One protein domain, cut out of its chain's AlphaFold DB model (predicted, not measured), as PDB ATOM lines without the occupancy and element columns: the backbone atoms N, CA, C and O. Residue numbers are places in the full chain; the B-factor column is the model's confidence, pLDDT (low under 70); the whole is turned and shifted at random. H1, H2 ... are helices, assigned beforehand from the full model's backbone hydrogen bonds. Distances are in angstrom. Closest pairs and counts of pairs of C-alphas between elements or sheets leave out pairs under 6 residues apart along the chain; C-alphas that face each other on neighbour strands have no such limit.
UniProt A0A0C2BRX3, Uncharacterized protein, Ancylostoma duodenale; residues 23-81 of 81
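This is residues 23 to 81 of the 81 residues of an uncharacterized protein of Ancylostoma duodenale (UniProt A0A0C2BRX3). Three helices pack with H1 between the other two: H3 packs on one flank of H1 and H2 on another, and H2 and H3 stay apart. H1 slants between them like the diagonal of a Z, and H3, the longest helix, runs along the long axis. The printed part has 59 residues with three named helices, H1, H2 and H3 in chain order, and no named strand; the class is all helix. It is compact, with a radius of gyration of the C-alphas of 11.0 A, and only just elongated, spanning 31 by 21 by 15 A.

Start with H1, residues 24 to 39. It touches H2, residues 46 to 56; look at the C-alphas of Met 30 and Phe 50, their closest, 7.3 A apart. These two helices run opposite ways at a steep tilt of 50 degrees. H1 also touches H3, residues 64 to 80, and here the closest C-alphas are those of Cys 27 and Val 70, at 5.8 A. H1 and H3 run the same way at a tilt of 38 degrees, only just steep. H2 and H3 are apart. In H1, H2 and H3 every O i to N i+4 pair is within hydrogen-bond range.

Find C-alpha 24 at (219.460, 209.849, 210.985); from there H1 runs 22.5 A to C-alpha 39. H2 begins at C-alpha 46, at (234.249, 209.880, 219.221), and spans 15.6 A. H3 covers 24.8 A and ends at C-alpha 80, at (221.471, 223.592, 228.470).

The C-alphas farthest apart are those of Ala 58 and Val 80, at 32.5 A. Both links, H1 to H2 and H2 to H3, are short but not tight, and the printed part has no cut. The mean pLDDT of the printed part is 96.4, and residue 81, the chain's last, is under 70.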
ATOM      1  N   GLY A  23     221.669 207.045 208.066       98.06
ATOM      2  CA  GLY A  23     221.889 208.480 208.316       98.06
ATOM      3  C   GLY A  23     221.373 208.929 209.685       98.06
ATOM      4  O   GLY A  23     222.076 208.826 210.684       98.06
ATOM      5  N   ARG A  24     220.109 209.381 209.740       97.94
ATOM      6  CA  ARG A  24     219.460 209.849 210.985       97.94
ATOM      7  C   ARG A  24     219.498 208.808 212.108       97.94
ATOM      8  O   ARG A  24     219.753 209.154 213.250       97.94
ATOM      9  N   THR A  25     219.299 207.536 211.761       98.25
ATOM     10  CA  THR A  25     219.419 206.408 212.693       98.25
ATOM     11  C   THR A  25     220.797 206.374 213.348       98.25
ATOM     12  O   THR A  25     220.876 206.348 214.569       98.25
ATOM     13  N   GLY A  26     221.874 206.457 212.559       98.06
ATOM     14  CA  GLY A  26     223.238 206.476 213.084       98.06
ATOM     15  C   GLY A  26     223.502 207.679 213.990       98.06
ATOM     16  O   GLY A  26     224.100 207.512 215.048       98.06
ATOM     17  N   CYS A  27     222.994 208.866 213.631       98.38
ATOM     18  CA  CYS A  27     223.129 210.064 214.465       98.38
ATOM     19  C   CYS A  27     222.494 209.880 215.844       98.38
ATOM     20  O   CYS A  27     223.156 210.113 216.849       98.38
ATOM     21  N   ILE A  28     221.234 209.436 215.904       98.12
ATOM     22  CA  ILE A  28     220.526 209.278 217.181       98.12
ATOM     23  C   ILE A  28     221.181 208.187 218.043       98.12
ATOM     24  O   ILE A  28     221.349 208.397 219.242       98.12
ATOM     25  N   ILE A  29     221.627 207.069 217.447       98.06
ATOM     26  CA  ILE A  29     222.373 206.027 218.179       98.06
ATOM     27  C   ILE A  29     223.668 206.605 218.758       98.06
ATOM     28  O   ILE A  29     223.965 206.406 219.933       98.06
ATOM     29  N   MET A  30     224.448 207.324 217.945       98.19
ATOM     30  CA  MET A  30     225.735 207.863 218.382       98.19
ATOM     31  C   MET A  30     225.565 208.905 219.495       98.19
ATOM     32  O   MET A  30     226.303 208.851 220.477       98.19
ATOM     33  N   ILE A  31     224.569 209.795 219.388       98.31
ATOM     34  CA  ILE A  31     224.228 210.774 220.435       98.31
ATOM     35  C   ILE A  31     223.859 210.060 221.743       98.31
ATOM     36  O   ILE A  31     224.424 210.390 222.782       98.31
ATOM     37  N   ASP A  32     222.974 209.056 221.703       97.12
ATOM     38  CA  ASP A  32     222.574 208.291 222.897       97.12
ATOM     39  C   ASP A  32     223.783 207.624 223.576       97.12
ATOM     40  O   ASP A  32     223.966 207.752 224.789       97.12
ATOM     41  N   VAL A  33     224.668 206.990 222.800       97.12
ATOM     42  CA  VAL A  33     225.886 206.357 223.333       97.12
ATOM     43  C   VAL A  33     226.821 207.381 223.982       97.12
ATOM     44  O   VAL A  33     227.352 207.117 225.066       97.12
ATOM     45  N   ILE A  34     227.024 208.542 223.351       98.06
ATOM     46  CA  ILE A  34     227.883 209.607 223.887       98.06
ATOM     47  C   ILE A  34     227.308 210.145 225.197       98.06
ATOM     48  O   ILE A  34     228.019 210.167 226.201       98.06
ATOM     49  N   LEU A  35     226.027 210.519 225.218       96.81
ATOM     50  CA  LEU A  35     225.381 211.078 226.407       96.81
ATOM     51  C   LEU A  35     225.384 210.088 227.575       96.81
ATOM     52  O   LEU A  35     225.717 210.467 228.696       96.81
ATOM     53  N   ARG A  36     225.113 208.801 227.321       95.06
ATOM     54  CA  ARG A  36     225.208 207.760 228.359       95.06
ATOM     55  C   ARG A  36     226.617 207.621 228.921       95.06
ATOM     56  O   ARG A  36     226.762 207.409 230.122       95.06
ATOM     57  N   ARG A  37     227.658 207.722 228.086       96.06
ATOM     58  CA  ARG A  37     229.047 207.699 228.569       96.06
ATOM     59  C   ARG A  37     229.371 208.937 229.399       96.06
ATOM     60  O   ARG A  37     229.887 208.770 230.501       96.06
ATOM     61  N   LEU A  38     229.022 210.129 228.912       95.50
ATOM     62  CA  LEU A  38     229.247 211.390 229.625       95.50
ATOM     63  C   LEU A  38     228.560 211.391 230.995       95.50
ATOM     64  O   LEU A  38     229.215 211.636 232.005       95.50
ATOM     65  N   PHE A  39     227.277 211.028 231.058       94.50
ATOM     66  CA  PHE A  39     226.522 210.973 232.315       94.50
ATOM     67  C   PHE A  39     226.949 209.844 233.253       94.50
ATOM     68  O   PHE A  39     226.743 209.941 234.458       94.50
ATOM     69  N   ALA A  40     227.590 208.800 232.731       94.94
ATOM     70  CA  ALA A  40     228.241 207.781 233.547       94.94
ATOM     71  C   ALA A  40     229.669 208.171 233.987       94.94
ATOM     72  O   ALA A  40     230.367 207.327 234.548       94.94
ATOM     73  N   GLY A  41     230.138 209.392 233.689       95.19
ATOM     74  CA  GLY A  41     231.499 209.843 233.999       95.19
ATOM     75  C   GLY A  41     232.594 209.089 233.234       95.19
ATOM     76  O   GLY A  41     233.736 209.024 233.688       95.19
ATOM     77  N   LYS A  42     232.259 208.467 232.096       95.25
ATOM     78  CA  LYS A  42     233.187 207.668 231.284       95.25
ATOM     79  C   LYS A  42     233.801 208.506 230.159       95.25
ATOM     80  O   LYS A  42     233.111 209.352 229.588       95.25
ATOM     81  N   PRO A  43     235.061 208.232 229.767       94.56
ATOM     82  CA  PRO A  43     235.691 208.927 228.654       94.56
ATOM     83  C   PRO A  43     234.958 208.658 227.331       94.56
ATOM     84  O   PRO A  43     234.484 207.545 227.053       94.56
ATOM     85  N   VAL A  44     234.896 209.695 226.499       96.69
ATOM     86  CA  VAL A  44     234.301 209.655 225.163       96.69
ATOM     87  C   VAL A  44     235.408 209.778 224.126       96.69
ATOM     88  O   VAL A  44     236.001 210.839 223.965       96.69
ATOM     89  N   ASP A  45     235.645 208.689 223.399       97.38
ATOM     90  CA  ASP A  45     236.399 208.700 222.149       97.38
ATOM     91  C   ASP A  45     235.398 208.622 220.991       97.38
ATOM     92  O   ASP A  45     234.785 207.585 220.726       97.38
ATOM     93  N   MET A  46     235.207 209.753 220.317       95.88
ATOM     94  CA  MET A  46     234.249 209.880 219.221       95.88
ATOM     95  C   MET A  46     234.597 208.977 218.033       95.88
ATOM     96  O   MET A  46     233.697 208.424 217.399       95.88
ATOM     97  N   VAL A  47     235.887 208.797 217.743       97.06
ATOM     98  CA  VAL A  47     236.353 208.005 216.599       97.06
ATOM     99  C   VAL A  47     236.173 206.518 216.887       97.06
ATOM    100  O   VAL A  47     235.717 205.778 216.014       97.06
ATOM    101  N   GLU A  48     236.484 206.076 218.106       98.12
ATOM    102  CA  GLU A  48     236.247 204.698 218.549       98.12
ATOM    103  C   GLU A  48     234.754 204.342 218.484       98.12
ATOM    104  O   GLU A  48     234.380 203.319 217.905       98.12
ATOM    105  N   ILE A  49     233.891 205.201 219.037       98.25
ATOM    106  CA  ILE A  49     232.433 205.005 219.022       98.25
ATOM    107  C   ILE A  49     231.918 204.950 217.581       98.25
ATOM    108  O   ILE A  49     231.107 204.087 217.242       98.25
ATOM    109  N   PHE A  50     232.413 205.837 216.719       98.25
ATOM    110  CA  PHE A  50     232.006 205.885 215.323       98.25
ATOM    111  C   PHE A  50     232.416 204.640 214.528       98.25
ATOM    112  O   PHE A  50     231.609 204.102 213.766       98.25
ATOM    113  N   LYS A  51     233.645 204.150 214.733       98.25
ATOM    114  CA  LYS A  51     234.121 202.893 214.140       98.25
ATOM    115  C   LYS A  51     233.251 201.722 214.588       98.25
ATOM    116  O   LYS A  51     232.689 201.044 213.737       98.25
ATOM    117  N   LYS A  52     233.010 201.585 215.896       98.25
ATOM    118  CA  LYS A  52     232.134 200.539 216.455       98.25
ATOM    119  C   LYS A  52     230.719 200.578 215.878       98.25
ATOM    120  O   LYS A  52     230.153 199.533 215.570       98.25
ATOM    121  N   LEU A  53     230.156 201.774 215.695       98.12
ATOM    122  CA  LEU A  53     228.852 201.938 215.054       98.12
ATOM    123  C   LEU A  53     228.864 201.412 213.609       98.12
ATOM    124  O   LEU A  53     227.923 200.738 213.193       98.12
ATOM    125  N   ARG A  54     229.927 201.693 212.848       98.12
ATOM    126  CA  ARG A  54     230.073 201.223 211.462       98.12
ATOM    127  C   ARG A  54     230.394 199.736 211.346       98.12
ATOM    128  O   ARG A  54     229.936 199.125 210.384       98.12
ATOM    129  N   ASP A  55     231.083 199.166 212.329       98.38
ATOM    130  CA  ASP A  55     231.342 197.725 212.410       98.38
ATOM    131  C   ASP A  55     230.040 196.935 212.624       98.38
ATOM    132  O   ASP A  55     229.866 195.853 212.067       98.38
ATOM    133  N   GLN A  56     229.091 197.488 213.388       97.62
ATOM    134  CA  GLN A  56     227.778 196.868 213.625       97.62
ATOM    135  C   GLN A  56     226.740 197.208 212.543       97.62
ATOM    136  O   GLN A  56     225.836 196.416 212.270       97.62
ATOM    137  N   ARG A  57     226.849 198.386 211.917       97.25
ATOM    138  CA  ARG A  57     225.954 198.856 210.851       97.25
ATOM    139  C   ARG A  57     226.750 199.648 209.817       97.25
ATOM    140  O   ARG A  57     226.975 200.855 209.970       97.25
ATOM    141  N   ALA A  58     227.123 198.968 208.736       97.56
ATOM    142  CA  ALA A  58     227.895 199.549 207.644       97.56
ATOM    143  C   ALA A  58     227.277 200.861 207.128       97.56
ATOM    144  O   ALA A  58     226.056 201.009 207.057       97.56
ATOM    145  N   GLN A  59     228.140 201.810 206.755       97.19
ATOM    146  CA  GLN A  59     227.760 203.124 206.208       97.19
ATOM    147  C   GLN A  59     226.960 204.034 207.160       97.19
ATOM    148  O   GLN A  59     226.414 205.046 206.722       97.19
ATOM    149  N   SER A  60     226.915 203.741 208.466       98.00
ATOM    150  CA  SER A  60     226.302 204.650 209.446       98.00
ATOM    151  C   SER A  60     226.918 206.051 209.377       98.00
ATOM    152  O   SER A  60     228.140 206.186 209.328       98.00
ATOM    153  N   ILE A  61     226.068 207.084 209.363       98.00
ATOM    154  CA  ILE A  61     226.424 208.506 209.201       98.00
ATOM    155  C   ILE A  61     227.275 208.716 207.928       98.00
ATOM    156  O   ILE A  61     228.473 208.962 208.016       98.00
ATOM    157  N   PRO A  62     226.694 208.558 206.725       97.25
ATOM    158  CA  PRO A  62     227.460 208.514 205.475       97.25
ATOM    159  C   PRO A  62     227.980 209.879 204.995       97.25
ATOM    160  O   PRO A  62     228.802 209.917 204.089       97.25
ATOM    161  N   VAL A  63     227.505 210.987 205.572       97.44
ATOM    162  CA  VAL A  63     227.862 212.354 205.164       97.44
ATOM    163  C   VAL A  63     228.439 213.106 206.357       97.44
ATOM    164  O   VAL A  63     227.851 213.082 207.439       97.44
ATOM    165  N   ASP A  64     229.538 213.827 206.150       96.69
ATOM    166  CA  ASP A  64     230.302 214.491 207.215       96.69
ATOM    167  C   ASP A  64     229.470 215.497 208.024       96.69
ATOM    168  O   ASP A  64     229.605 215.586 209.245       96.69
ATOM    169  N   VAL A  65     228.526 216.191 207.378       97.94
ATOM    170  CA  VAL A  65     227.613 217.128 208.057       97.94
ATOM    171  C   VAL A  65     226.793 216.450 209.160       97.94
ATOM    172  O   VAL A  65     226.494 217.068 210.177       97.94
ATOM    173  N   LEU A  66     226.472 215.163 209.008       98.06
ATOM    174  CA  LEU A  66     225.748 214.399 210.022       98.06
ATOM    175  C   LEU A  66     226.642 214.017 211.208       98.06
ATOM    176  O   LEU A  66     226.143 213.883 212.324       98.06
ATOM    177  N   TYR A  67     227.949 213.866 210.995       98.12
ATOM    178  CA  TYR A  67     228.911 213.668 212.080       98.12
ATOM    179  C   TYR A  67     229.093 214.964 212.881       98.12
ATOM    180  O   TYR A  67     229.036 214.949 214.110       98.12
ATOM    181  N   ILE A  68     229.209 216.105 212.190       98.19
ATOM    182  CA  ILE A  68     229.226 217.434 212.825       98.19
ATOM    183  C   ILE A  68     227.928 217.667 213.607       98.19
ATOM    184  O   ILE A  68     227.973 218.115 214.750       98.19
ATOM    185  N   PHE A  69     226.780 217.299 213.030       98.31
ATOM    186  CA  PHE A  69     225.483 217.392 213.700       98.31
ATOM    187  C   PHE A  69     225.460 216.638 215.036       98.31
ATOM    188  O   PHE A  69     224.951 217.173 216.018       98.31
ATOM    189  N   VAL A  70     226.041 215.434 215.106       98.44
ATOM    190  CA  VAL A  70     226.159 214.676 216.365       98.44
ATOM    191  C   VAL A  70     226.962 215.459 217.404       98.44
ATOM    192  O   VAL A  70     226.511 215.590 218.540       98.44
ATOM    193  N   VAL A  71     228.119 216.007 217.019       97.69
ATOM    194  CA  VAL A  71     228.988 216.785 217.920       97.69
ATOM    195  C   VAL A  71     228.249 218.009 218.466       97.69
ATOM    196  O   VAL A  71     228.201 218.203 219.679       97.69
ATOM    197  N   VAL A  72     227.645 218.807 217.581       98.00
ATOM    198  CA  VAL A  72     226.911 220.026 217.958       98.00
ATOM    199  C   VAL A  72     225.729 219.687 218.862       98.00
ATOM    200  O   VAL A  72     225.591 220.288 219.920       98.00
ATOM    201  N   SER A  73     224.948 218.660 218.516       98.19
ATOM    202  CA  SER A  73     223.785 218.241 219.310       98.19
ATOM    203  C   SER A  73     224.166 217.828 220.733       98.19
ATOM    204  O   SER A  73     223.468 218.176 221.682       98.19
ATOM    205  N   VAL A  74     225.274 217.094 220.897       97.62
ATOM    206  CA  VAL A  74     225.771 216.706 222.227       97.62
ATOM    207  C   VAL A  74     226.209 217.937 223.017       97.62
ATOM    208  O   VAL A  74     225.826 218.067 224.177       97.62
ATOM    209  N   ILE A  75     226.990 218.833 222.402       96.81
ATOM    210  CA  ILE A  75     227.485 220.056 223.051       96.81
ATOM    211  C   ILE A  75     226.325 220.960 223.480       96.81
ATOM    212  O   ILE A  75     226.326 221.459 224.603       96.81
ATOM    213  N   ASP A  76     225.338 221.165 222.612       97.38
ATOM    214  CA  ASP A  76     224.179 222.001 222.920       97.38
ATOM    215  C   ASP A  76     223.354 221.393 224.058       97.38
ATOM    216  O   ASP A  76     222.962 222.101 224.984       97.38
ATOM    217  N   TYR A  77     223.169 220.070 224.060       96.25
ATOM    218  CA  TYR A  77     222.439 219.386 225.123       96.25
ATOM    219  C   TYR A  77     223.113 219.525 226.499       96.25
ATOM    220  O   TYR A  77     222.436 219.838 227.480       96.25
ATOM    221  N   ILE A  78     224.438 219.355 226.582       94.25
ATOM    222  CA  ILE A  78     225.174 219.490 227.855       94.25
ATOM    223  C   ILE A  78     225.352 220.944 228.306       94.25
ATOM    224  O   ILE A  78     225.674 221.174 229.462       94.25
ATOM    225  N   ARG A  79     225.199 221.927 227.410       93.19
ATOM    226  CA  ARG A  79     225.238 223.356 227.771       93.19
ATOM    227  C   ARG A  79     223.932 223.843 228.388       93.19
ATOM    228  O   ARG A  79     223.950 224.816 229.132       93.19
ATOM    229  N   VAL A  80     222.818 223.223 228.008       83.00
ATOM    230  CA  VAL A  80     221.471 223.592 228.470       83.00
ATOM    231  C   VAL A  80     221.071 222.829 229.741       83.00
ATOM    232  O   VAL A  80     220.163 223.270 230.442       83.00
ATOM    233  N   SER A  81     221.735 221.707 230.036       62.06
ATOM    234  CA  SER A  81     221.484 220.857 231.213       62.06
ATOM    235  C   SER A  81     222.357 221.250 232.399       62.06
ATOM    236  O   SER A  81     221.846 221.172 233.538       62.06
TER     237      SER A  81